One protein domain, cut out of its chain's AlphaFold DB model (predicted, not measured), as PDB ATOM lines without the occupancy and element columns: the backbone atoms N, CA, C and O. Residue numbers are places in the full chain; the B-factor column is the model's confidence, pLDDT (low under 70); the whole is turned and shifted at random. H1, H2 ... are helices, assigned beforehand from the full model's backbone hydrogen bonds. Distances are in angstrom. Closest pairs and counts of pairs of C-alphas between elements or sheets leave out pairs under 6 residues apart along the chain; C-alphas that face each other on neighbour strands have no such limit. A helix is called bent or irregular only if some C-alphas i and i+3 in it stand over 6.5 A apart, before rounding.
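What this domain is: This is residues 104 to 294 of the 556 residues of the protein "Iron uptake system EfeUOB, high affinity iron permease" of Campylobacter sp. RM6137 (UniProt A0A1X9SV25). Two four-helix bundles stand side by side, H1, H2, H4 and H5 in one and H6, H7, H9 and H10 in the other, with H4 touching H7 and H9 where they meet. Short H3 sits at one end of the first bundle, short H8 at one end of the second, and residues 198 to 209 cross between the bundles. The 191 printed residues have ten named helices, H1 to H10 along the chain, and no named strand: all helix. The whole is compact, with a radius of gyration of the C-alphas of 17.2 A, and spans 46 by 40 by 24 A.

How they stand to each other: Start at H1, residues 104 to 125: by its hydrogen bonds it was assigned as one helix, but it is bent, C-alphas 112 and 115 being 6.8 A apart, and its arms H1a, residues 104 to 112, and H1b, residues 115 to 125, stand at a steep tilt of 45 degrees. H1b forms a hairpin with H2, residues 132 to 146; their closest C-alphas, Leu 116 and Phe 139, are 5.1 A apart. H3, residues 148 to 153, only just touches H1a, with 3 pairs of C-alphas within 8 A, the closest Lys 105 and Val 149 at 6.8 A. The hub is H4, residues 155 to 173; it forms a hairpin with H5, residues 179 to 197, at a shallow tilt of 21 degrees, closest at C-alphas Tyr 168 and Met 182, 5.1 A. Next find H6, residues 210 to 227, apart from H5 and in a hairpin with H7, residues 232 to 248, with C-alphas Ala 224 and Ala 235 closest at 4.0 A. Residues 159 to 167 of H4 alone touch H7, closest at C-alphas Thr 163 and Thr 244, 5.6 A. H8, residues 250 to 254, touches residues 260 to 261 alone of H9, residues 258 to 273, with C-alphas Arg 254 and Tyr 261 closest at 5.4 A. H9 has a kink of 32 degrees near residue 266 and forms a hairpin with H10, residues 278 to 292, closest at C-alphas Ile 271 and Ser 280, 4.8 A. Every O i to N i+4 pair is within hydrogen-bond range except in H6, 11 of 14, H7, 11 of 13, and H9, 10 of 12.

Where its parts are: Find C-alpha 104 at (11.498, -24.491, -15.615), where H1a begins. H4 runs 27.1 A from C-alpha 155 at (4.897, -15.463, -0.713); H5 is 26.9 A, H6 26.4 A and H7 25.4 A long. H7 is irregular, C-alphas 244 and 247 being 7.5 A apart. H10 ends at C-alpha 292, (2.166, -3.471, 22.691).

The domain as a whole: The C-alphas farthest apart, Ala 104 and Ile 230, are 50.5 A apart. The printed part has no cut, and H5 to H6 is the long link. Mean pLDDT of the printed part is 79.9; 32 residues are under 70, among them 201 to 211 and 254 to 259.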
ATOM      1  N   ALA A 104      10.205 -23.838 -15.816       73.56
ATOM      2  CA  ALA A 104      11.498 -24.491 -15.615       73.56
ATOM      3  C   ALA A 104      12.030 -24.310 -14.188       73.56
ATOM      4  O   ALA A 104      12.638 -25.229 -13.624       73.56
ATOM      5  N   LYS A 105      11.790 -23.149 -13.565       73.81
ATOM      6  CA  LYS A 105      12.128 -22.927 -12.150       73.81
ATOM      7  C   LYS A 105      11.299 -23.831 -11.220       73.81
ATOM      8  O   LYS A 105      11.886 -24.493 -10.359       73.81
ATOM      9  N   ARG A 106       9.978 -23.950 -11.429       81.00
ATOM     10  CA  ARG A 106       9.105 -24.893 -10.696       81.00
ATOM     11  C   ARG A 106       9.490 -26.354 -10.942       81.00
ATOM     12  O   ARG A 106       9.511 -27.145 -10.001       81.00
ATOM     13  N   ALA A 107       9.877 -26.721 -12.163       82.69
ATOM     14  CA  ALA A 107      10.335 -28.069 -12.494       82.69
ATOM     15  C   ALA A 107      11.640 -28.436 -11.763       82.69
ATOM     16  O   ALA A 107      11.749 -29.522 -11.188       82.69
ATOM     17  N   LYS A 108      12.609 -27.511 -11.705       85.25
ATOM     18  CA  LYS A 108      13.848 -27.683 -10.923       85.25
ATOM     19  C   LYS A 108      13.571 -27.805  -9.425       85.25
ATOM     20  O   LYS A 108      14.174 -28.652  -8.766       85.25
ATOM     21  N   PHE A 109      12.648 -27.000  -8.894       89.50
ATOM     22  CA  PHE A 109      12.189 -27.112  -7.507       89.50
ATOM     23  C   PHE A 109      11.579 -28.494  -7.236       89.50
ATOM     24  O   PHE A 109      12.019 -29.204  -6.329       89.50
ATOM     25  N   LYS A 110      10.647 -28.934  -8.096       92.69
ATOM     26  CA  LYS A 110      10.004 -30.254  -8.022       92.69
ATOM     27  C   LYS A 110      11.028 -31.382  -7.959       92.69
ATOM     28  O   LYS A 110      10.901 -32.270  -7.120       92.69
ATOM     29  N   GLN A 111      12.048 -31.340  -8.816       92.12
ATOM     30  CA  GLN A 111      13.078 -32.377  -8.897       92.12
ATOM     31  C   GLN A 111      13.906 -32.497  -7.607       92.12
ATOM     32  O   GLN A 111      14.301 -33.601  -7.240       92.12
ATOM     33  N   LYS A 112      14.169 -31.382  -6.917       90.75
ATOM     34  CA  LYS A 112      15.045 -31.344  -5.735       90.75
ATOM     35  C   LYS A 112      14.311 -31.537  -4.406       90.75
ATOM     36  O   LYS A 112      14.901 -32.070  -3.466       90.75
ATOM     37  N   VAL A 113      13.051 -31.107  -4.313       93.56
ATOM     38  CA  VAL A 113      12.306 -31.058  -3.042       93.56
ATOM     39  C   VAL A 113      11.313 -32.216  -2.909       93.56
ATOM     40  O   VAL A 113      11.285 -32.889  -1.876       93.56
ATOM     41  N   MET A 114      10.556 -32.540  -3.964       96.25
ATOM     42  CA  MET A 114       9.484 -33.545  -3.876       96.25
ATOM     43  C   MET A 114       9.945 -34.978  -3.567       96.25
ATOM     44  O   MET A 114       9.206 -35.682  -2.878       96.25
ATOM     45  N   PRO A 115      11.120 -35.466  -4.021       97.31
ATOM     46  CA  PRO A 115      11.583 -36.799  -3.635       97.31
ATOM     47  C   PRO A 115      11.794 -36.945  -2.123       97.31
ATOM     48  O   PRO A 115      11.434 -37.973  -1.555       97.31
ATOM     49  N   LEU A 116      12.334 -35.913  -1.467       95.06
ATOM     50  CA  LEU A 116      12.567 -35.911  -0.021       95.06
ATOM     51  C   LEU A 116      11.259 -35.751   0.756       95.06
ATOM     52  O   LEU A 116      11.063 -36.446   1.749       95.06
ATOM     53  N   TYR A 117      10.333 -34.929   0.255       97.00
ATOM     54  CA  TYR A 117       8.973 -34.858   0.793       97.00
ATOM     55  C   TYR A 117       8.288 -36.236   0.770       97.00
ATOM     56  O   TYR A 117       7.755 -36.675   1.781       97.00
ATOM     57  N   LYS A 118       8.374 -36.982  -0.342       96.19
ATOM     58  CA  LYS A 118       7.811 -38.344  -0.434       96.19
ATOM     59  C   LYS A 118       8.448 -39.326   0.553       96.19
ATOM     60  O   LYS A 118       7.744 -40.160   1.111       96.19
ATOM     61  N   GLN A 119       9.762 -39.238   0.774       95.00
ATOM     62  CA  GLN A 119      10.433 -40.050   1.797       95.00
ATOM     63  C   GLN A 119       9.914 -39.716   3.197       95.00
ATOM     64  O   GLN A 119       9.659 -40.629   3.977       95.00
ATOM     65  N   LEU A 120       9.716 -38.429   3.493       94.94
ATOM     66  CA  LEU A 120       9.159 -37.979   4.765       94.94
ATOM     67  C   LEU A 120       7.714 -38.462   4.956       94.94
ATOM     68  O   LEU A 120       7.379 -38.952   6.032       94.94
ATOM     69  N   VAL A 121       6.880 -38.407   3.912       96.00
ATOM     70  CA  VAL A 121       5.511 -38.959   3.920       96.00
ATOM     71  C   VAL A 121       5.520 -40.452   4.243       96.00
ATOM     72  O   VAL A 121       4.788 -40.882   5.132       96.00
ATOM     73  N   ASN A 122       6.359 -41.239   3.562       94.75
ATOM     74  CA  ASN A 122       6.442 -42.681   3.797       94.75
ATOM     75  C   ASN A 122       6.911 -42.990   5.222       94.75
ATOM     76  O   ASN A 122       6.238 -43.730   5.923       94.75
ATOM     77  N   ALA A 123       7.986 -42.348   5.692       92.81
ATOM     78  CA  ALA A 123       8.481 -42.552   7.054       92.81
ATOM     79  C   ALA A 123       7.445 -42.167   8.122       92.81
ATOM     80  O   ALA A 123       7.285 -42.880   9.112       92.81
ATOM     81  N   THR A 124       6.691 -41.083   7.892       91.38
ATOM     82  CA  THR A 124       5.576 -40.681   8.765       91.38
ATOM     83  C   THR A 124       4.508 -41.767   8.798       91.38
ATOM     84  O   THR A 124       4.089 -42.176   9.879       91.38
ATOM     85  N   LYS A 125       4.096 -42.269   7.630       92.12
ATOM     86  CA  LYS A 125       3.066 -43.305   7.484       92.12
ATOM     87  C   LYS A 125       3.480 -44.638   8.112       92.12
ATOM     88  O   LYS A 125       2.663 -45.266   8.779       92.12
ATOM     89  N   ASP A 126       4.736 -45.025   7.930       91.75
ATOM     90  CA  ASP A 126       5.312 -46.276   8.431       91.75
ATOM     91  C   ASP A 126       5.635 -46.211   9.935       91.75
ATOM     92  O   ASP A 126       6.008 -47.218  10.532       91.75
ATOM     93  N   ARG A 127       5.447 -45.037  10.564       90.25
ATOM     94  CA  ARG A 127       5.710 -44.768  11.988       90.25
ATOM     95  C   ARG A 127       7.163 -45.046  12.388       90.25
ATOM     96  O   ARG A 127       7.433 -45.432  13.522       90.25
ATOM     97  N   ASP A 128       8.101 -44.804  11.473       87.56
ATOM     98  CA  ASP A 128       9.537 -44.957  11.721       87.56
ATOM     99  C   ASP A 128      10.086 -43.751  12.507       87.56
ATOM    100  O   ASP A 128      10.761 -42.865  11.974       87.56
ATOM    101  N   LEU A 129       9.733 -43.683  13.794       83.50
ATOM    102  CA  LEU A 129      10.057 -42.552  14.670       83.50
ATOM    103  C   LEU A 129      11.571 -42.338  14.849       83.50
ATOM    104  O   LEU A 129      11.990 -41.223  15.154       83.50
ATOM    105  N   GLU A 130      12.394 -43.365  14.618       84.94
ATOM    106  CA  GLU A 130      13.854 -43.248  14.673       84.94
ATOM    107  C   GLU A 130      14.419 -42.538  13.436       84.94
ATOM    108  O   GLU A 130      15.311 -41.692  13.555       84.94
ATOM    109  N   GLN A 131      13.896 -42.832  12.240       87.81
ATOM    110  CA  GLN A 131      14.415 -42.242  11.004       87.81
ATOM    111  C   GLN A 131      13.791 -40.892  10.648       87.81
ATOM    112  O   GLN A 131      14.461 -40.085   9.987       87.81
ATOM    113  N   ILE A 132      12.556 -40.614  11.082       90.00
ATOM    114  CA  ILE A 132      11.826 -39.379  10.750       90.00
ATOM    115  C   ILE A 132      12.659 -38.102  10.994       90.00
ATOM    116  O   ILE A 132      12.756 -37.306  10.056       90.00
ATOM    117  N   PRO A 133      13.345 -37.894  12.140       87.81
ATOM    118  CA  PRO A 133      14.149 -36.686  12.364       87.81
ATOM    119  C   PRO A 133      15.261 -36.483  11.326       87.81
ATOM    120  O   PRO A 133      15.510 -35.364  10.868       87.81
ATOM    121  N   SER A 134      15.915 -37.569  10.905       89.06
ATOM    122  CA  SER A 134      16.984 -37.519   9.902       89.06
ATOM    123  C   SER A 134      16.450 -37.207   8.498       89.06
ATOM    124  O   SER A 134      17.073 -36.470   7.727       89.06
ATOM    125  N   ILE A 135      15.278 -37.751   8.158       91.31
ATOM    126  CA  ILE A 135      14.610 -37.535   6.874       91.31
ATOM    127  C   ILE A 135      14.064 -36.109   6.812       91.31
ATOM    128  O   ILE A 135      14.299 -35.420   5.816       91.31
ATOM    129  N   PHE A 136      13.430 -35.641   7.890       89.31
ATOM    130  CA  PHE A 136      12.947 -34.271   8.026       89.31
ATOM    131  C   PHE A 136      14.085 -33.267   7.841       89.31
ATOM    132  O   PHE A 136      13.956 -32.351   7.035       89.31
ATOM    133  N   LYS A 137      15.236 -33.479   8.496       86.00
ATOM    134  CA  LYS A 137      16.410 -32.610   8.328       86.00
ATOM    135  C   LYS A 137      16.855 -32.515   6.865       86.00
ATOM    136  O   LYS A 137      17.044 -31.419   6.355       86.00
ATOM    137  N   ARG A 138      16.973 -33.647   6.159       89.44
ATOM    138  CA  ARG A 138      17.359 -33.647   4.733       89.44
ATOM    139  C   ARG A 138      16.345 -32.922   3.853       89.44
ATOM    140  O   ARG A 138      16.745 -32.215   2.928       89.44
ATOM    141  N   PHE A 139      15.054 -33.117   4.123       92.75
ATOM    142  CA  PHE A 139      13.981 -32.403   3.443       92.75
ATOM    143  C   PHE A 139      14.082 -30.892   3.684       92.75
ATOM    144  O   PHE A 139      14.159 -30.147   2.709       92.75
ATOM    145  N   TYR A 140      14.192 -30.464   4.943       79.38
ATOM    146  CA  TYR A 140      14.330 -29.062   5.338       79.38
ATOM    147  C   TYR A 140      15.562 -28.399   4.703       79.38
ATOM    148  O   TYR A 140      15.446 -27.354   4.073       79.38
ATOM    149  N   ASP A 141      16.722 -29.060   4.730       76.06
ATOM    150  CA  ASP A 141      17.942 -28.563   4.083       76.06
ATOM    151  C   ASP A 141      17.768 -28.390   2.559       76.06
ATOM    152  O   ASP A 141      18.360 -27.504   1.938       76.06
ATOM    153  N   SER A 142      16.995 -29.273   1.914       83.94
ATOM    154  CA  SER A 142      16.684 -29.156   0.484       83.94
ATOM    155  C   SER A 142      15.687 -28.042   0.211       83.94
ATOM    156  O   SER A 142      15.861 -27.312  -0.762       83.94
ATOM    157  N   TRP A 143      14.679 -27.886   1.064       85.25
ATOM    158  CA  TRP A 143      13.752 -26.769   1.001       85.25
ATOM    159  C   TRP A 143      14.505 -25.437   1.109       85.25
ATOM    160  O   TRP A 143      14.472 -24.677   0.150       85.25
ATOM    161  N   GLN A 144      15.316 -25.229   2.147       73.19
ATOM    162  CA  GLN A 144      16.082 -23.993   2.381       73.19
ATOM    163  C   GLN A 144      16.968 -23.590   1.188       73.19
ATOM    164  O   GLN A 144      17.062 -22.428   0.805       73.19
ATOM    165  N   ARG A 145      17.586 -24.564   0.502       74.81
ATOM    166  CA  ARG A 145      18.388 -24.294  -0.712       74.81
ATOM    167  C   ARG A 145      17.565 -23.888  -1.938       74.81
ATOM    168  O   ARG A 145      18.143 -23.405  -2.911       74.81
ATOM    169  N   ASN A 146      16.265 -24.173  -1.955       81.50
ATOM    170  CA  ASN A 146      15.406 -24.008  -3.127       81.50
ATOM    171  C   ASN A 146      14.168 -23.129  -2.869       81.50
ATOM    172  O   ASN A 146      13.480 -22.814  -3.831       81.50
ATOM    173  N   GLU A 147      13.900 -22.700  -1.636       74.69
ATOM    174  CA  GLU A 147      12.696 -21.965  -1.217       74.69
ATOM    175  C   GLU A 147      12.517 -20.625  -1.932       74.69
ATOM    176  O   GLU A 147      11.391 -20.182  -2.142       74.69
ATOM    177  N   ARG A 148      13.622 -20.015  -2.383       65.12
ATOM    178  CA  ARG A 148      13.620 -18.715  -3.063       65.12
ATOM    179  C   ARG A 148      12.675 -18.688  -4.257       65.12
ATOM    180  O   ARG A 148      11.989 -17.703  -4.474       65.12
ATOM    181  N   VAL A 149      12.595 -19.783  -5.012       75.88
ATOM    182  CA  VAL A 149      11.664 -19.869  -6.143       75.88
ATOM    183  C   VAL A 149      10.207 -19.784  -5.700       75.88
ATOM    184  O   VAL A 149       9.394 -19.264  -6.450       75.88
ATOM    185  N   VAL A 150       9.881 -20.287  -4.510       77.06
ATOM    186  CA  VAL A 150       8.539 -20.236  -3.933       77.06
ATOM    187  C   VAL A 150       8.277 -18.848  -3.371       77.06
ATOM    188  O   VAL A 150       7.246 -18.280  -3.690       77.06
ATOM    189  N   GLY A 151       9.222 -18.272  -2.622       63.12
ATOM    190  CA  GLY A 151       9.105 -16.912  -2.085       63.12
ATOM    191  C   GLY A 151       8.959 -15.848  -3.176       63.12
ATOM    192  O   GLY A 151       8.062 -15.015  -3.094       63.12
ATOM    193  N   ASP A 152       9.769 -15.927  -4.237       62.44
ATOM    194  CA  ASP A 152       9.737 -14.981  -5.362       62.44
ATOM    195  C   ASP A 152       8.428 -15.092  -6.172       62.44
ATOM    196  O   ASP A 152       7.945 -14.104  -6.720       62.44
ATOM    197  N   LEU A 153       7.863 -16.300  -6.285       70.00
ATOM    198  CA  LEU A 153       6.671 -16.567  -7.100       70.00
ATOM    199  C   LEU A 153       5.353 -16.474  -6.334       70.00
ATOM    200  O   LEU A 153       4.322 -16.140  -6.912       70.00
ATOM    201  N   SER A 154       5.355 -16.865  -5.065       72.19
ATOM    202  CA  SER A 154       4.178 -16.898  -4.211       72.19
ATOM    203  C   SER A 154       4.570 -16.863  -2.727       72.19
ATOM    204  O   SER A 154       4.688 -17.911  -2.080       72.19
ATOM    205  N   PRO A 155       4.683 -15.652  -2.148       63.97
ATOM    206  CA  PRO A 155       4.897 -15.463  -0.713       63.97
ATOM    207  C   PRO A 155       3.866 -16.196   0.160       63.97
ATOM    208  O   PRO A 155       4.198 -16.698   1.231       63.97
ATOM    209  N   TRP A 156       2.624 -16.326  -0.324       70.81
ATOM    210  CA  TRP A 156       1.569 -17.079   0.359       70.81
ATOM    211  C   TRP A 156       1.918 -18.562   0.530       70.81
ATOM    212  O   TRP A 156       1.855 -19.085   1.642       70.81
ATOM    213  N   HIS A 157       2.319 -19.238  -0.554       81.12
ATOM    214  CA  HIS A 157       2.722 -20.644  -0.486       81.12
ATOM    215  C   HIS A 157       3.953 -20.818   0.394       81.12
ATOM    216  O   HIS A 157       3.988 -21.744   1.197       81.12
ATOM    217  N   TYR A 158       4.932 -19.919   0.272       74.94
ATOM    218  CA  TYR A 158       6.130 -19.936   1.106       74.94
ATOM    219  C   TYR A 158       5.769 -19.943   2.598       74.94
ATOM    220  O   TYR A 158       6.147 -20.870   3.310       74.94
ATOM    221  N   GLY A 159       4.942 -18.990   3.044       63.44
ATOM    222  CA  GLY A 159       4.515 -18.905   4.444       63.44
ATOM    223  C   GLY A 159       3.752 -20.142   4.928       63.44
ATOM    224  O   GLY A 159       4.011 -20.648   6.020       63.44
ATOM    225  N   LYS A 160       2.835 -20.676   4.110       79.12
ATOM    226  CA  LYS A 160       2.079 -21.888   4.459       79.12
ATOM    227  C   LYS A 160       2.963 -23.132   4.550       79.12
ATOM    228  O   LYS A 160       2.797 -23.912   5.483       79.12
ATOM    229  N   ILE A 161       3.924 -23.295   3.642       84.00
ATOM    230  CA  ILE A 161       4.871 -24.417   3.669       84.00
ATOM    231  C   ILE A 161       5.770 -24.319   4.908       84.00
ATOM    232  O   ILE A 161       5.875 -25.305   5.638       84.00
ATOM    233  N   GLU A 162       6.351 -23.148   5.190       75.75
ATOM    234  CA  GLU A 162       7.175 -22.919   6.390       75.75
ATOM    235  C   GLU A 162       6.419 -23.254   7.674       75.75
ATOM    236  O   GLU A 162       6.876 -24.045   8.503       75.75
ATOM    237  N   THR A 163       5.192 -22.748   7.780       70.50
ATOM    238  CA  THR A 163       4.303 -23.039   8.904       70.50
ATOM    239  C   THR A 163       4.065 -24.543   9.045       70.50
ATOM    240  O   THR A 163       4.282 -25.107  10.116       70.50
ATOM    241  N   SER A 164       3.639 -25.229   7.979       79.12
ATOM    242  CA  SER A 164       3.359 -26.668   8.040       79.12
ATOM    243  C   SER A 164       4.600 -27.477   8.432       79.12
ATOM    244  O   SER A 164       4.480 -28.425   9.208       79.12
ATOM    245  N   MET A 165       5.796 -27.095   7.969       84.25
ATOM    246  CA  MET A 165       7.052 -27.738   8.372       84.25
ATOM    247  C   MET A 165       7.391 -27.495   9.843       84.25
ATOM    248  O   MET A 165       7.788 -28.436  10.533       84.25
ATOM    249  N   ALA A 166       7.229 -26.265  10.337       71.50
ATOM    250  CA  ALA A 166       7.467 -25.927  11.736       71.50
ATOM    251  C   ALA A 166       6.517 -26.703  12.662       71.50
ATOM    252  O   ALA A 166       6.954 -27.311  13.642       71.50
ATOM    253  N   LEU A 167       5.231 -26.768  12.302       75.31
ATOM    254  CA  LEU A 167       4.213 -27.518  13.036       75.31
ATOM    255  C   LEU A 167       4.467 -29.027  13.013       75.31
ATOM    256  O   LEU A 167       4.347 -29.688  14.045       75.31
ATOM    257  N   TYR A 168       4.865 -29.567  11.859       85.44
ATOM    258  CA  TYR A 168       5.265 -30.965  11.737       85.44
ATOM    259  C   TYR A 168       6.478 -31.272  12.623       85.44
ATOM    260  O   TYR A 168       6.477 -32.257  13.362       85.44
ATOM    261  N   ARG A 169       7.505 -30.410  12.603       82.50
ATOM    262  CA  ARG A 169       8.699 -30.558  13.443       82.50
ATOM    263  C   ARG A 169       8.342 -30.540  14.923       82.50
ATOM    264  O   ARG A 169       8.851 -31.371  15.667       82.50
ATOM    265  N   MET A 170       7.486 -29.614  15.342       71.06
ATOM    266  CA  MET A 170       7.018 -29.513  16.723       71.06
ATOM    267  C   MET A 170       6.302 -30.797  17.164       71.06
ATOM    268  O   MET A 170       6.610 -31.325  18.227       71.06
ATOM    269  N   ALA A 171       5.397 -31.326  16.337       78.12
ATOM    270  CA  ALA A 171       4.692 -32.578  16.613       78.12
ATOM    271  C   ALA A 171       5.641 -33.790  16.677       78.12
ATOM    272  O   ALA A 171       5.466 -34.692  17.491       78.12
ATOM    273  N   MET A 172       6.687 -33.786  15.851       84.81
ATOM    274  CA  MET A 172       7.728 -34.814  15.846       84.81
ATOM    275  C   MET A 172       8.563 -34.812  17.136       84.81
ATOM    276  O   MET A 172       8.867 -35.884  17.657       84.81
ATOM    277  N   VAL A 173       8.945 -33.637  17.651       79.25
ATOM    278  CA  VAL A 173       9.835 -33.520  18.826       79.25
ATOM    279  C   VAL A 173       9.106 -33.494  20.171       79.25
ATOM    280  O   VAL A 173       9.772 -33.466  21.207       79.25
ATOM    281  N   SER A 174       7.770 -33.495  20.189       74.81
ATOM    282  CA  SER A 174       7.009 -33.573  21.439       74.81
ATOM    283  C   SER A 174       7.207 -34.929  22.126       74.81
ATOM    284  O   SER A 174       7.490 -35.939  21.482       74.81
ATOM    285  N   THR A 175       7.051 -34.971  23.451       76.75
ATOM    286  CA  THR A 175       7.163 -36.200  24.253       76.75
ATOM    287  C   THR A 175       5.859 -36.471  25.009       76.75
ATOM    288  O   THR A 175       5.619 -35.798  26.014       76.75
ATOM    289  N   PRO A 176       5.031 -37.454  24.584       79.75
ATOM    290  CA  PRO A 176       5.197 -38.314  23.401       79.75
ATOM    291  C   PRO A 176       4.970 -37.562  22.073       79.75
ATOM    292  O   PRO A 176       4.336 -36.505  22.054       79.75
ATOM    293  N   SER A 177       5.491 -38.097  20.963       83.56
ATOM    294  CA  SER A 177       5.318 -37.493  19.633       83.56
ATOM    295  C   SER A 177       3.836 -37.436  19.251       83.56
ATOM    296  O   SER A 177       3.112 -38.426  19.386       83.56
ATOM    297  N   ASP A 178       3.383 -36.287  18.757       84.31
ATOM    298  CA  ASP A 178       1.994 -36.053  18.361       84.31
ATOM    299  C   ASP A 178       1.751 -36.572  16.935       84.31
ATOM    300  O   ASP A 178       1.814 -35.844  15.943       84.31
ATOM    301  N   ILE A 179       1.500 -37.878  16.831       86.88
ATOM    302  CA  ILE A 179       1.336 -38.580  15.549       86.88
ATOM    303  C   ILE A 179       0.169 -38.018  14.727       86.88
ATOM    304  O   ILE A 179       0.272 -37.916  13.506       86.88
ATOM    305  N   ALA A 180      -0.925 -37.623  15.383       84.62
ATOM    306  CA  ALA A 180      -2.090 -37.066  14.704       84.62
ATOM    307  C   ALA A 180      -1.761 -35.706  14.071       84.62
ATOM    308  O   ALA A 180      -2.108 -35.458  12.912       84.62
ATOM    309  N   ALA A 181      -1.033 -34.847  14.790       79.19
ATOM    310  CA  ALA A 181      -0.550 -33.592  14.233       79.19
ATOM    311  C   ALA A 181       0.485 -33.819  13.117       79.19
ATOM    312  O   ALA A 181       0.420 -33.138  12.096       79.19
ATOM    313  N   MET A 182       1.391 -34.796  13.248       88.69
ATOM    314  CA  MET A 182       2.333 -35.149  12.174       88.69
ATOM    315  C   MET A 182       1.606 -35.571  10.890       88.69
ATOM    316  O   MET A 182       1.948 -35.082   9.812       88.69
ATOM    317  N   ASP A 183       0.581 -36.420  10.999       89.31
ATOM    318  CA  ASP A 183      -0.237 -36.855   9.861       89.31
ATOM    319  C   ASP A 183      -0.982 -35.682   9.211       89.31
ATOM    320  O   ASP A 183      -0.965 -35.534   7.990       89.31
ATOM    321  N   SER A 184      -1.588 -34.801  10.010       87.94
ATOM    322  CA  SER A 184      -2.279 -33.616   9.486       87.94
ATOM    323  C   SER A 184      -1.313 -32.680   8.758       87.94
ATOM    324  O   SER A 184      -1.581 -32.235   7.641       87.94
ATOM    325  N   LYS A 185      -0.159 -32.383   9.368       88.88
ATOM    326  CA  LYS A 185       0.767 -31.365   8.853       88.88
ATOM    327  C   LYS A 185       1.584 -31.833   7.663       88.88
ATOM    328  O   LYS A 185       1.901 -31.010   6.807       88.88
ATOM    329  N   ILE A 186       1.857 -33.133   7.536       93.81
ATOM    330  CA  ILE A 186       2.504 -33.660   6.330       93.81
ATOM    331  C   ILE A 186       1.566 -33.645   5.113       93.81
ATOM    332  O   ILE A 186       2.040 -33.470   3.986       93.81
ATOM    333  N   ILE A 187       0.251 -33.786   5.329       91.50
ATOM    334  CA  ILE A 187      -0.771 -33.661   4.281       91.50
ATOM    335  C   ILE A 187      -0.895 -32.199   3.845       91.50
ATOM    336  O   ILE A 187      -0.704 -31.922   2.663       91.50
ATOM    337  N   GLU A 188      -1.103 -31.269   4.786       85.25
ATOM    338  CA  GLU A 188      -1.181 -29.824   4.501       85.25
ATOM    339  C   GLU A 188       0.061 -29.322   3.747       85.25
ATOM    340  O   GLU A 188      -0.047 -28.637   2.730       85.25
ATOM    341  N   LEU A 189       1.259 -29.734   4.181       91.94
ATOM    342  CA  LEU A 189       2.507 -29.418   3.487       91.94
ATOM    343  C   LEU A 189       2.484 -29.890   2.022       91.94
ATOM    344  O   LEU A 189       2.933 -29.178   1.124       91.94
ATOM    345  N   GLY A 190       1.959 -31.091   1.774       93.25
ATOM    346  CA  GLY A 190       1.805 -31.643   0.431       93.25
ATOM    347  C   GLY A 190       0.823 -30.868  -0.429       93.25
ATOM    348  O   GLY A 190       1.090 -30.661  -1.611       93.25
ATOM    349  N   GLU A 191      -0.295 -30.436   0.146       90.31
ATOM    350  CA  GLU A 191      -1.288 -29.618  -0.545       90.31
ATOM    351  C   GLU A 191      -0.661 -28.311  -1.030       90.31
ATOM    352  O   GLU A 191      -0.713 -28.034  -2.226       90.31
ATOM    353  N   PHE A 192       0.035 -27.573  -0.159       89.81
ATOM    354  CA  PHE A 192       0.682 -26.314  -0.544       89.81
ATOM    355  C   PHE A 192       1.831 -26.511  -1.544       89.81
ATOM    356  O   PHE A 192       1.962 -25.735  -2.491       89.81
ATOM    357  N   LEU A 193       2.648 -27.561  -1.391       92.56
ATOM    358  CA  LEU A 193       3.700 -27.877  -2.365       92.56
ATOM    359  C   LEU A 193       3.116 -28.195  -3.747       92.56
ATOM    360  O   LEU A 193       3.655 -27.752  -4.762       92.56
ATOM    361  N   ASN A 194       2.023 -28.958  -3.808       91.94
ATOM    362  CA  ASN A 194       1.384 -29.315  -5.071       91.94
ATOM    363  C   ASN A 194       0.611 -28.138  -5.688       91.94
ATOM    364  O   ASN A 194       0.672 -27.981  -6.905       91.94
ATOM    365  N   ASP A 195      -0.046 -27.301  -4.880       86.38
ATOM    366  CA  ASP A 195      -0.749 -26.085  -5.324       86.38
ATOM    367  C   ASP A 195       0.238 -25.089  -5.960       86.38
ATOM    368  O   ASP A 195       0.031 -24.617  -7.082       86.38
ATOM    369  N   PHE A 196       1.402 -24.894  -5.328       87.31
ATOM    370  CA  PHE A 196       2.500 -24.112  -5.897       87.31
ATOM    371  C   PHE A 196       3.017 -24.704  -7.218       87.31
ATOM    372  O   PHE A 196       3.226 -23.991  -8.205       87.31
ATOM    373  N   LEU A 197       3.232 -26.024  -7.260       87.94
ATOM    374  CA  LEU A 197       3.726 -26.718  -8.451       87.94
ATOM    375  C   LEU A 197       2.726 -26.710  -9.612       87.94
ATOM    376  O   LEU A 197       3.159 -26.756 -10.763       87.94
ATOM    377  N   ALA A 198       1.426 -26.625  -9.323       84.75
ATOM    378  CA  ALA A 198       0.372 -26.439 -10.317       84.75
ATOM    379  C   ALA A 198       0.386 -25.031 -10.941       84.75
ATOM    380  O   ALA A 198      -0.292 -24.796 -11.937       84.75
ATOM    381  N   GLY A 199       1.191 -24.110 -10.398       74.06
ATOM    382  CA  GLY A 199       1.313 -22.743 -10.895       74.06
ATOM    383  C   GLY A 199       0.217 -21.811 -10.387       74.06
ATOM    384  O   GLY A 199       0.081 -20.712 -10.920       74.06
ATOM    385  N   ASN A 200      -0.536 -22.217  -9.363       74.94
ATOM    386  CA  ASN A 200      -1.547 -21.367  -8.757       74.94
ATOM    387  C   ASN A 200      -0.861 -20.228  -7.998       74.94
ATOM    388  O   ASN A 200      -0.076 -20.445  -7.076       74.94
ATOM    389  N   THR A 201      -1.153 -18.990  -8.380       56.09
ATOM    390  CA  THR A 201      -0.709 -17.800  -7.654       56.09
ATOM    391  C   THR A 201      -1.890 -17.271  -6.861       56.09
ATOM    392  O   THR A 201      -2.728 -16.535  -7.380       56.09
ATOM    393  N   LYS A 202      -1.975 -17.651  -5.585       57.88
ATOM    394  CA  LYS A 202      -2.796 -16.897  -4.639       57.88
ATOM    395  C   LYS A 202      -2.009 -15.644  -4.287       57.88
ATOM    396  O   LYS A 202      -1.103 -15.683  -3.457       57.88
ATOM    397  N   GLU A 203      -2.279 -14.564  -5.016       42.81
ATOM    398  CA  GLU A 203      -1.823 -13.237  -4.616       42.81
ATOM    399  C   GLU A 203      -2.415 -12.940  -3.240       42.81
ATOM    400  O   GLU A 203      -3.624 -13.070  -3.026       42.81
ATOM    401  N   ILE A 204      -1.563 -12.536  -2.302       45.19
ATOM    402  CA  ILE A 204      -2.040 -11.884  -1.091       45.19
ATOM    403  C   ILE A 204      -2.473 -10.494  -1.547       45.19
ATOM    404  O   ILE A 204      -1.672  -9.563  -1.578       45.19
ATOM    405  N   LYS A 205      -3.739 -10.350  -1.943       39.19
ATOM    406  CA  LYS A 205      -4.378  -9.043  -1.870       39.19
ATOM    407  C   LYS A 205      -4.472  -8.708  -0.391       39.19
ATOM    408  O   LYS A 205      -5.381  -9.171   0.295       39.19
ATOM    409  N   VAL A 206      -3.506  -7.947   0.109       42.75
ATOM    410  CA  VAL A 206      -3.707  -7.206   1.348       42.75
ATOM    411  C   VAL A 206      -4.684  -6.084   0.988       42.75
ATOM    412  O   VAL A 206      -4.283  -4.979   0.641       42.75
ATOM    413  N   ASP A 207      -5.982  -6.390   0.975       34.38
ATOM    414  CA  ASP A 207      -7.017  -5.356   1.036       34.38
ATOM    415  C   ASP A 207      -6.982  -4.796   2.469       34.38
ATOM    416  O   ASP A 207      -7.737  -5.219   3.346       34.38
ATOM    417  N   GLY A 208      -6.023  -3.908   2.753       50.19
ATOM    418  CA  GLY A 208      -5.898  -3.263   4.061       50.19
ATOM    419  C   GLY A 208      -4.484  -2.852   4.467       50.19
ATOM    420  O   GLY A 208      -3.494  -3.185   3.827       50.19
ATOM    421  N   ASP A 209      -4.414  -2.099   5.560       59.91
ATOM    422  CA  ASP A 209      -3.182  -1.678   6.227       59.91
ATOM    423  C   ASP A 209      -2.517  -2.883   6.934       59.91
ATOM    424  O   ASP A 209      -3.167  -3.591   7.708       59.91
ATOM    425  N   THR A 210      -1.226  -3.127   6.680       63.28
ATOM    426  CA  THR A 210      -0.422  -4.191   7.317       63.28
ATOM    427  C   THR A 210      -0.380  -4.059   8.839       63.28
ATOM    428  O   THR A 210      -0.288  -5.066   9.545       63.28
ATOM    429  N   LEU A 211      -0.516  -2.837   9.359       67.88
ATOM    430  CA  LEU A 211      -0.630  -2.572  10.790       67.88
ATOM    431  C   LEU A 211      -1.967  -3.058  11.366       67.88
ATOM    432  O   LEU A 211      -2.008  -3.572  12.484       67.88
ATOM    433  N   GLU A 212      -3.061  -2.928  10.619       72.00
ATOM    434  CA  GLU A 212      -4.366  -3.452  11.036       72.00
ATOM    435  C   GLU A 212      -4.371  -4.985  11.025       72.00
ATOM    436  O   GLU A 212      -4.966  -5.607  11.904       72.00
ATOM    437  N   GLU A 213      -3.637  -5.607  10.099       75.38
ATOM    438  CA  GLU A 213      -3.449  -7.058  10.089       75.38
ATOM    439  C   GLU A 213      -2.632  -7.547  11.295       75.38
ATOM    440  O   GLU A 213      -3.026  -8.526  11.934       75.38
ATOM    441  N   LEU A 214      -1.562  -6.837  11.678       83.50
ATOM    442  CA  LEU A 214      -0.828  -7.115  12.920       83.50
ATOM    443  C   LEU A 214      -1.749  -7.020  14.141       83.50
ATOM    444  O   LEU A 214      -1.772  -7.939  14.956       83.50
ATOM    445  N   LYS A 215      -2.528  -5.937  14.264       82.31
ATOM    446  CA  LYS A 215      -3.450  -5.738  15.396       82.31
ATOM    447  C   LYS A 215      -4.514  -6.832  15.468       82.31
ATOM    448  O   LYS A 215      -4.777  -7.340  16.552       82.31
ATOM    449  N   ARG A 216      -5.098  -7.223  14.327       82.31
ATOM    450  CA  ARG A 216      -6.068  -8.328  14.253       82.31
ATOM    451  C   ARG A 216      -5.471  -9.656  14.691       82.31
ATOM    452  O   ARG A 216      -6.153 -10.440  15.330       82.31
ATOM    453  N   ASN A 217      -4.221  -9.930  14.334       85.88
ATOM    454  CA  ASN A 217      -3.586 -11.187  14.711       85.88
ATOM    455  C   ASN A 217      -3.060 -11.153  16.151       85.88
ATOM    456  O   ASN A 217      -3.050 -12.191  16.802       85.88
ATOM    457  N   LEU A 218      -2.705  -9.985  16.694       90.56
ATOM    458  CA  LEU A 218      -2.298  -9.844  18.095       90.56
ATOM    459  C   LEU A 218      -3.380 -10.328  19.070       90.56
ATOM    460  O   LEU A 218      -3.042 -10.957  20.072       90.56
ATOM    461  N   THR A 219      -4.664 -10.160  18.731       90.94
ATOM    462  CA  THR A 219      -5.765 -10.677  19.562       90.94
ATOM    463  C   THR A 219      -5.712 -12.197  19.725       90.94
ATOM    464  O   THR A 219      -6.151 -12.707  20.748       90.94
ATOM    465  N   LEU A 220      -5.133 -12.938  18.770       89.81
ATOM    466  CA  LEU A 220      -4.923 -14.383  18.908       89.81
ATOM    467  C   LEU A 220      -3.948 -14.697  20.048       89.81
ATOM    468  O   LEU A 220      -4.153 -15.668  20.770       89.81
ATOM    469  N   LEU A 221      -2.896 -13.890  20.226       92.94
ATOM    470  CA  LEU A 221      -1.933 -14.083  21.311       92.94
ATOM    471  C   LEU A 221      -2.524 -13.686  22.666       92.94
ATOM    472  O   LEU A 221      -2.302 -14.400  23.644       92.94
ATOM    473  N   ASP A 222      -3.312 -12.609  22.712       91.25
ATOM    474  CA  ASP A 222      -4.044 -12.208  23.920       91.25
ATOM    475  C   ASP A 222      -5.046 -13.294  24.346       91.25
ATOM    476  O   ASP A 222      -5.033 -13.744  25.491       91.25
ATOM    477  N   GLU A 223      -5.845 -13.811  23.410       91.19
ATOM    478  CA  GLU A 223      -6.752 -14.931  23.679       91.19
ATOM    479  C   GLU A 223      -5.995 -16.200  24.079       91.19
ATOM    480  O   GLU A 223      -6.445 -16.942  24.951       91.19
ATOM    481  N   ALA A 224      -4.851 -16.479  23.447       91.06
ATOM    482  CA  ALA A 224      -4.040 -17.633  23.808       91.06
ATOM    483  C   ALA A 224      -3.585 -17.541  25.262       91.06
ATOM    484  O   ALA A 224      -3.752 -18.511  25.992       91.06
ATOM    485  N   LYS A 225      -3.075 -16.380  25.685       92.19
ATOM    486  CA  LYS A 225      -2.643 -16.107  27.060       92.19
ATOM    487  C   LYS A 225      -3.752 -16.374  28.077       92.19
ATOM    488  O   LYS A 225      -3.482 -17.017  29.089       92.19
ATOM    489  N   ASP A 226      -4.975 -15.929  27.802       91.56
ATOM    490  CA  ASP A 226      -6.116 -16.115  28.707       91.56
ATOM    491  C   ASP A 226      -6.592 -17.575  28.786       91.56
ATOM    492  O   ASP A 226      -7.172 -17.993  29.788       91.56
ATOM    493  N   LEU A 227      -6.345 -18.368  27.739       90.38
ATOM    494  CA  LEU A 227      -6.752 -19.771  27.660       90.38
ATOM    495  C   LEU A 227      -5.734 -20.746  28.276       90.38
ATOM    496  O   LEU A 227      -6.095 -21.901  28.512       90.38
ATOM    497  N   ILE A 228      -4.493 -20.329  28.566       87.88
ATOM    498  CA  ILE A 228      -3.490 -21.205  29.201       87.88
ATOM    499  C   ILE A 228      -3.961 -21.617  30.605       87.88
ATOM    500  O   ILE A 228      -4.313 -20.786  31.438       87.88
ATOM    501  N   GLY A 229      -3.961 -22.922  30.876       83.50
ATOM    502  CA  GLY A 229      -4.481 -23.531  32.101       83.50
ATOM    503  C   GLY A 229      -5.999 -23.768  32.105       83.50
ATOM    504  O   GLY A 229      -6.495 -24.421  33.023       83.50
ATOM    505  N   ILE A 230      -6.729 -23.279  31.093       88.81
ATOM    506  CA  ILE A 230      -8.181 -23.472  30.923       88.81
ATOM    507  C   ILE A 230      -8.460 -24.393  29.729       88.81
ATOM    508  O   ILE A 230      -9.110 -25.426  29.877       88.81
ATOM    509  N   ASP A 231      -7.954 -24.026  28.550       87.62
ATOM    510  CA  ASP A 231      -8.067 -24.772  27.295       87.62
ATOM    511  C   ASP A 231      -6.756 -24.657  26.508       87.62
ATOM    512  O   ASP A 231      -6.598 -23.870  25.569       87.62
ATOM    513  N   ASN A 232      -5.790 -25.480  26.910       83.06
ATOM    514  CA  ASN A 232      -4.441 -25.489  26.343       83.06
ATOM    515  C   ASN A 232      -4.424 -25.870  24.861       83.06
ATOM    516  O   ASN A 232      -3.542 -25.438  24.119       83.06
ATOM    517  N   ALA A 233      -5.405 -26.657  24.410       77.12
ATOM    518  CA  ALA A 233      -5.528 -27.033  23.008       77.12
ATOM    519  C   ALA A 233      -5.900 -25.814  22.154       77.12
ATOM    520  O   ALA A 233      -5.277 -25.568  21.116       77.12
ATOM    521  N   LYS A 234      -6.864 -25.010  22.615       79.44
ATOM    522  CA  LYS A 234      -7.265 -23.776  21.935       79.44
ATOM    523  C   LYS A 234      -6.210 -22.674  22.058       79.44
ATOM    524  O   LYS A 234      -5.924 -22.019  21.058       79.44
ATOM    525  N   ALA A 235      -5.567 -22.532  23.220       83.12
ATOM    526  CA  ALA A 235      -4.440 -21.615  23.406       83.12
ATOM    527  C   ALA A 235      -3.310 -21.914  22.409       83.12
ATOM    528  O   ALA A 235      -2.855 -21.029  21.682       83.12
ATOM    529  N   LYS A 236      -2.926 -23.193  22.294       82.50
ATOM    530  CA  LYS A 236      -1.941 -23.654  21.314       82.50
ATOM    531  C   LYS A 236      -2.400 -23.327  19.899       82.50
ATOM    532  O   LYS A 236      -1.644 -22.721  19.151       82.50
ATOM    533  N   SER A 237      -3.643 -23.649  19.541       77.38
ATOM    534  CA  SER A 237      -4.186 -23.338  18.212       77.38
ATOM    535  C   SER A 237      -4.092 -21.849  17.863       77.38
ATOM    536  O   SER A 237      -3.739 -21.520  16.733       77.38
ATOM    537  N   ASN A 238      -4.377 -20.952  18.806       82.38
ATOM    538  CA  ASN A 238      -4.308 -19.511  18.581       82.38
ATOM    539  C   ASN A 238      -2.868 -19.028  18.331       82.38
ATOM    540  O   ASN A 238      -2.638 -18.271  17.387       82.38
ATOM    541  N   ILE A 239      -1.888 -19.532  19.091       86.25
ATOM    542  CA  ILE A 239      -0.461 -19.242  18.850       86.25
ATOM    543  C   ILE A 239      -0.037 -19.741  17.466       86.25
ATOM    544  O   ILE A 239       0.640 -19.034  16.722       86.25
ATOM    545  N   LEU A 240      -0.468 -20.943  17.079       78.44
ATOM    546  CA  LEU A 240      -0.139 -21.496  15.766       78.44
ATOM    547  C   LEU A 240      -0.786 -20.710  14.624       78.44
ATOM    548  O   LEU A 240      -0.155 -20.522  13.585       78.44
ATOM    549  N   ASN A 241      -2.006 -20.208  14.813       76.50
ATOM    550  CA  ASN A 241      -2.664 -19.330  13.846       76.50
ATOM    551  C   ASN A 241      -1.919 -17.994  13.699       76.50
ATOM    552  O   ASN A 241      -1.733 -17.535  12.573       76.50
ATOM    553  N   PHE A 242      -1.416 -17.420  14.797       87.12
ATOM    554  CA  PHE A 242      -0.549 -16.242  14.738       87.12
ATOM    555  C   PHE A 242       0.725 -16.520  13.928       87.12
ATOM    556  O   PHE A 242       1.017 -15.783  12.991       87.12
ATOM    557  N   ILE A 243       1.438 -17.616  14.223       76.62
ATOM    558  CA  ILE A 243       2.643 -18.035  13.476       76.62
ATOM    559  C   ILE A 243       2.321 -18.225  11.987       76.62
ATOM    560  O   ILE A 243       3.078 -17.812  11.118       76.62
ATOM    561  N   THR A 244       1.159 -18.803  11.683       68.81
ATOM    562  CA  THR A 244       0.706 -19.040  10.307       68.81
ATOM    563  C   THR A 244       0.501 -17.744   9.517       68.81
ATOM    564  O   THR A 244       0.708 -17.711   8.301       68.81
ATOM    565  N   ASN A 245       0.042 -16.692  10.194       74.38
ATOM    566  CA  ASN A 245      -0.266 -15.398   9.590       74.38
ATOM    567  C   ASN A 245       0.905 -14.412   9.686       74.38
ATOM    568  O   ASN A 245       0.885 -13.388   9.009       74.38
ATOM    569  N   TRP A 246       1.942 -14.737  10.460       79.50
ATOM    570  CA  TRP A 246       3.122 -13.908  10.691       79.50
ATOM    571  C   TRP A 246       3.753 -13.305   9.420       79.50
ATOM    572  O   TRP A 246       3.988 -12.093   9.411       79.50
ATOM    573  N   PRO A 247       3.925 -14.048   8.302       63.81
ATOM    574  CA  PRO A 247       4.499 -13.486   7.076       63.81
ATOM    575  C   PRO A 247       3.708 -12.310   6.477       63.81
ATOM    576  O   PRO A 247       4.248 -11.554   5.674       63.81
ATOM    577  N   LEU A 248       2.428 -12.147   6.841       62.88
ATOM    578  CA  LEU A 248       1.571 -11.068   6.341       62.88
ATOM    579  C   LEU A 248       1.953  -9.697   6.913       62.88
ATOM    580  O   LEU A 248       1.726  -8.681   6.259       62.88
ATOM    581  N   PHE A 249       2.514  -9.657   8.123       71.50
ATOM    582  CA  PHE A 249       2.765  -8.418   8.865       71.50
ATOM    583  C   PHE A 249       4.136  -8.377   9.561       71.50
ATOM    584  O   PHE A 249       4.442  -7.408  10.258       71.50
ATOM    585  N   GLU A 250       5.005  -9.370   9.335       66.69
ATOM    586  CA  GLU A 250       6.351  -9.435   9.924       66.69
ATOM    587  C   GLU A 250       7.182  -8.160   9.692       66.69
ATOM    588  O   GLU A 250       7.993  -7.766  10.534       66.69
ATOM    589  N   GLY A 251       6.949  -7.464   8.572       54.56
ATOM    590  CA  GLY A 251       7.619  -6.214   8.223       54.56
ATOM    591  C   GLY A 251       7.398  -5.101   9.250       54.56
ATOM    592  O   GLY A 251       8.324  -4.324   9.508       54.56
ATOM    593  N   GLU A 252       6.227  -5.059   9.892       66.81
ATOM    594  CA  GLU A 252       5.905  -4.048  10.900       66.81
ATOM    595  C   GLU A 252       6.768  -4.197  12.154       66.81
ATOM    596  O   GLU A 252       7.226  -3.208  12.731       66.81
ATOM    597  N   ILE A 253       7.060  -5.436  12.544       73.56
ATOM    598  CA  ILE A 253       7.890  -5.718  13.713       73.56
ATOM    599  C   ILE A 253       9.369  -5.716  13.344       73.56
ATOM    600  O   ILE A 253      10.161  -5.071  14.030       73.56
ATOM    601  N   ARG A 254       9.761  -6.353  12.234       65.12
ATOM    602  CA  ARG A 254      11.165  -6.466  11.806       65.12
ATOM    603  C   ARG A 254      11.842  -5.105  11.656       65.12
ATOM    604  O   ARG A 254      13.013  -4.945  11.987       65.12
ATOM    605  N   THR A 255      11.110  -4.108  11.169       54.81
ATOM    606  CA  THR A 255      11.632  -2.745  10.991       54.81
ATOM    607  C   THR A 255      11.731  -1.955  12.301       54.81
ATOM    608  O   THR A 255      12.450  -0.953  12.351       54.81
ATOM    609  N   ARG A 256      11.037  -2.379  13.364       61.38
ATOM    610  CA  ARG A 256      10.943  -1.663  14.649       61.38
ATOM    611  C   ARG A 256      11.742  -2.327  15.765       61.38
ATOM    612  O   ARG A 256      12.388  -1.627  16.538       61.38
ATOM    613  N   SER A 257      11.761  -3.655  15.819       65.94
ATOM    614  CA  SER A 257      12.509  -4.422  16.810       65.94
ATOM    615  C   SER A 257      12.978  -5.759  16.241       65.94
ATOM    616  O   SER A 257      12.230  -6.733  16.183       65.94
ATOM    617  N   ALA A 258      14.264  -5.820  15.883       60.47
ATOM    618  CA  ALA A 258      14.927  -7.062  15.482       60.47
ATOM    619  C   ALA A 258      14.927  -8.108  16.612       60.47
ATOM    620  O   ALA A 258      14.780  -9.298  16.365       60.47
ATOM    621  N   ASN A 259      15.034  -7.661  17.868       65.25
ATOM    622  CA  ASN A 259      14.933  -8.545  19.029       65.25
ATOM    623  C   ASN A 259      13.558  -9.214  19.121       65.25
ATOM    624  O   ASN A 259      13.481 -10.408  19.383       65.25
ATOM    625  N   LEU A 260      12.487  -8.440  18.928       74.06
ATOM    626  CA  LEU A 260      11.124  -8.959  18.997       74.06
ATOM    627  C   LEU A 260      10.818  -9.869  17.812       74.06
ATOM    628  O   LEU A 260      10.193 -10.901  18.001       74.06
ATOM    629  N   TYR A 261      11.314  -9.522  16.624       66.31
ATOM    630  CA  TYR A 261      11.261 -10.391  15.451       66.31
ATOM    631  C   TYR A 261      11.878 -11.767  15.751       66.31
ATOM    632  O   TYR A 261      11.207 -12.784  15.615       66.31
ATOM    633  N   ASN A 262      13.109 -11.792  16.270       62.41
ATOM    634  CA  ASN A 262      13.788 -13.042  16.615       62.41
ATOM    635  C   ASN A 262      13.065 -13.819  17.725       62.41
ATOM    636  O   ASN A 262      12.990 -15.042  17.658       62.41
ATOM    637  N   ALA A 263      12.524 -13.126  18.733       71.75
ATOM    638  CA  ALA A 263      11.742 -13.757  19.793       71.75
ATOM    639  C   ALA A 263      10.445 -14.380  19.250       71.75
ATOM    640  O   ALA A 263      10.070 -15.472  19.655       71.75
ATOM    641  N   ILE A 264       9.776 -13.731  18.297       79.12
ATOM    642  CA  ILE A 264       8.568 -14.268  17.660       79.12
ATOM    643  C   ILE A 264       8.891 -15.525  16.843       79.12
ATOM    644  O   ILE A 264       8.212 -16.537  17.000       79.12
ATOM    645  N   GLU A 265       9.953 -15.486  16.036       68.69
ATOM    646  CA  GLU A 265      10.399 -16.610  15.198       68.69
ATOM    647  C   GLU A 265      10.884 -17.816  16.018       68.69
ATOM    648  O   GLU A 265      10.591 -18.968  15.698       68.69
ATOM    649  N   SER A 266      11.636 -17.563  17.090       70.75
ATOM    650  CA  SER A 266      12.256 -18.610  17.910       70.75
ATOM    651  C   SER A 266      11.331 -19.118  19.013       70.75
ATOM    652  O   SER A 266      11.194 -20.329  19.215       70.75
ATOM    653  N   ASP A 267      10.694 -18.204  19.746       79.31
ATOM    654  CA  ASP A 267      10.106 -18.527  21.042       79.31
ATOM    655  C   ASP A 267       8.618 -18.879  20.927       79.31
ATOM    656  O   ASP A 267       8.164 -19.735  21.681       79.31
ATOM    657  N   LEU A 268       7.846 -18.328  19.973       81.06
ATOM    658  CA  LEU A 268       6.433 -18.728  19.801       81.06
ATOM    659  C   LEU A 268       6.260 -20.214  19.443       81.06
ATOM    660  O   LEU A 268       5.389 -20.855  20.041       81.06
ATOM    661  N   PRO A 269       7.072 -20.817  18.548       77.00
ATOM    662  CA  PRO A 269       7.026 -22.261  18.327       77.00
ATOM    663  C   PRO A 269       7.370 -23.060  19.590       77.00
ATOM    664  O   PRO A 269       6.766 -24.101  19.846       77.00
ATOM    665  N   GLN A 270       8.313 -22.569  20.402       74.88
ATOM    666  CA  GLN A 270       8.676 -23.196  21.673       74.88
ATOM    667  C   GLN A 270       7.540 -23.101  22.703       74.88
ATOM    668  O   GLN A 270       7.237 -24.094  23.363       74.88
ATOM    669  N   ILE A 271       6.881 -21.946  22.809       81.38
ATOM    670  CA  ILE A 271       5.719 -21.737  23.680       81.38
ATOM    671  C   ILE A 271       4.586 -22.677  23.264       81.38
ATOM    672  O   ILE A 271       3.994 -23.332  24.112       81.38
ATOM    673  N   ALA A 272       4.310 -22.811  21.964       77.06
ATOM    674  CA  ALA A 272       3.288 -23.735  21.474       77.06
ATOM    675  C   ALA A 272       3.620 -25.216  21.757       77.06
ATOM    676  O   ALA A 272       2.709 -26.044  21.863       77.06
ATOM    677  N   ALA A 273       4.906 -25.561  21.872       74.50
ATOM    678  CA  ALA A 273       5.365 -26.911  22.186       74.50
ATOM    679  C   ALA A 273       5.237 -27.255  23.681       74.50
ATOM    680  O   ALA A 273       4.955 -28.404  24.011       74.50
ATOM    681  N   ASP A 274       5.429 -26.271  24.564       81.44
ATOM    682  CA  ASP A 274       5.451 -26.428  26.026       81.44
ATOM    683  C   ASP A 274       4.564 -25.374  26.711       81.44
ATOM    684  O   ASP A 274       5.024 -24.567  27.521       81.44
ATOM    685  N   ILE A 275       3.283 -25.335  26.332       80.50
ATOM    686  CA  ILE A 275       2.389 -24.202  26.629       80.50
ATOM    687  C   ILE A 275       2.075 -24.019  28.121       80.50
ATOM    688  O   ILE A 275       1.771 -22.912  28.558       80.50
ATOM    689  N   ASP A 276       2.224 -25.083  28.907       77.88
ATOM    690  CA  ASP A 276       1.864 -25.121  30.327       77.88
ATOM    691  C   ASP A 276       3.008 -24.749  31.269       77.88
ATOM    692  O   ASP A 276       2.816 -24.654  32.486       77.88
ATOM    693  N   SER A 277       4.219 -24.537  30.747       84.88
ATOM    694  CA  SER A 277       5.339 -24.175  31.603       84.88
ATOM    695  C   SER A 277       5.308 -22.694  31.969       84.88
ATOM    696  O   SER A 277       5.062 -21.805  31.152       84.88
ATOM    697  N   LEU A 278       5.650 -22.402  33.228       83.62
ATOM    698  CA  LEU A 278       5.762 -21.030  33.736       83.62
ATOM    699  C   LEU A 278       6.755 -20.198  32.898       83.62
ATOM    700  O   LEU A 278       6.612 -18.984  32.758       83.62
ATOM    701  N   LYS A 279       7.740 -20.870  32.290       83.75
ATOM    702  CA  LYS A 279       8.677 -20.276  31.337       83.75
ATOM    703  C   LYS A 279       7.965 -19.815  30.060       83.75
ATOM    704  O   LYS A 279       8.151 -18.663  29.678       83.75
ATOM    705  N   SER A 280       7.148 -20.665  29.441       82.25
ATOM    706  CA  SER A 280       6.395 -20.339  28.224       82.25
ATOM    707  C   SER A 280       5.369 -19.230  28.448       82.25
ATOM    708  O   SER A 280       5.263 -18.326  27.622       82.25
ATOM    709  N   ILE A 281       4.696 -19.214  29.603       85.75
ATOM    710  CA  ILE A 281       3.771 -18.132  29.986       85.75
ATOM    711  C   ILE A 281       4.508 -16.788  30.080       85.75
ATOM    712  O   ILE A 281       4.054 -15.782  29.536       85.75
ATOM    713  N   ASN A 282       5.674 -16.758  30.731       88.50
ATOM    714  CA  ASN A 282       6.477 -15.537  30.838       88.50
ATOM    715  C   ASN A 282       7.027 -15.074  29.483       88.50
ATOM    716  O   ASN A 282       7.075 -13.874  29.223       88.50
ATOM    717  N   MET A 283       7.437 -16.007  28.620       86.19
ATOM    718  CA  MET A 283       7.896 -15.690  27.266       86.19
ATOM    719  C   MET A 283       6.760 -15.112  26.414       86.19
ATOM    720  O   MET A 283       6.958 -14.075  25.785       86.19
ATOM    721  N   LEU A 284       5.564 -15.712  26.455       90.75
ATOM    722  CA  LEU A 284       4.388 -15.214  25.739       90.75
ATOM    723  C   LEU A 284       3.994 -13.809  26.213       90.75
ATOM    724  O   LEU A 284       3.803 -12.919  25.387       90.75
ATOM    725  N   ASN A 285       3.949 -13.591  27.531       90.81
ATOM    726  CA  ASN A 285       3.682 -12.273  28.113       90.81
ATOM    727  C   ASN A 285       4.701 -11.232  27.649       90.81
ATOM    728  O   ASN A 285       4.312 -10.171  27.179       90.81
ATOM    729  N   ASN A 286       5.994 -11.562  27.700       89.44
ATOM    730  CA  ASN A 286       7.039 -10.662  27.221       89.44
ATOM    731  C   ASN A 286       6.884 -10.331  25.734       89.44
ATOM    732  O   ASN A 286       7.133  -9.195  25.346       89.44
ATOM    733  N   ILE A 287       6.502 -11.292  24.888       89.62
ATOM    734  CA  ILE A 287       6.270 -11.031  23.462       89.62
ATOM    735  C   ILE A 287       5.102 -10.061  23.292       89.62
ATOM    736  O   ILE A 287       5.273  -9.041  22.629       89.62
ATOM    737  N   ILE A 288       3.959 -10.323  23.927       90.94
ATOM    738  CA  ILE A 288       2.767  -9.464  23.851       90.94
ATOM    739  C   ILE A 288       3.078  -8.048  24.360       90.94
ATOM    740  O   ILE A 288       2.796  -7.069  23.671       90.94
ATOM    741  N   ASP A 289       3.722  -7.925  25.520       87.81
ATOM    742  CA  ASP A 289       4.086  -6.635  26.117       87.81
ATOM    743  C   ASP A 289       5.091  -5.870  25.242       87.81
ATOM    744  O   ASP A 289       4.991  -4.651  25.069       87.81
ATOM    745  N   ASN A 290       6.044  -6.577  24.628       83.56
ATOM    746  CA  ASN A 290       6.981  -5.976  23.686       83.56
ATOM    747  C   ASN A 290       6.282  -5.520  22.401       83.56
ATOM    748  O   ASN A 290       6.624  -4.454  21.909       83.56
ATOM    749  N   ILE A 291       5.305  -6.268  21.873       84.62
ATOM    750  CA  ILE A 291       4.500  -5.829  20.720       84.62
ATOM    751  C   ILE A 291       3.693  -4.580  21.096       84.62
ATOM    752  O   ILE A 291       3.740  -3.592  20.373       84.62
ATOM    753  N   ASN A 292       3.009  -4.584  22.241       82.75
ATOM    754  CA  ASN A 292       2.166  -3.471  22.691       82.75
ATOM    755  C   ASN A 292       2.952  -2.205  23.059       82.75
ATOM    756  O   ASN A 292       2.424  -1.099  22.963       82.75
ATOM    757  N   SER A 293       4.209  -2.350  23.477       78.06
ATOM    758  CA  SER A 293       5.100  -1.221  23.762       78.06
ATOM    759  C   SER A 293       5.807  -0.669  22.523       78.06
ATOM    760  O   SER A 293       6.444   0.386  22.613       78.06
ATOM    761  N   LEU A 294       5.690  -1.327  21.361       68.56
ATOM    762  CA  LEU A 294       6.150  -0.740  20.108       68.56
ATOM    763  C   LEU A 294       5.261   0.443  19.738       68.56
ATOM    764  O   LEU A 294       4.062   0.315  19.497       68.56
TER     765      LEU A 294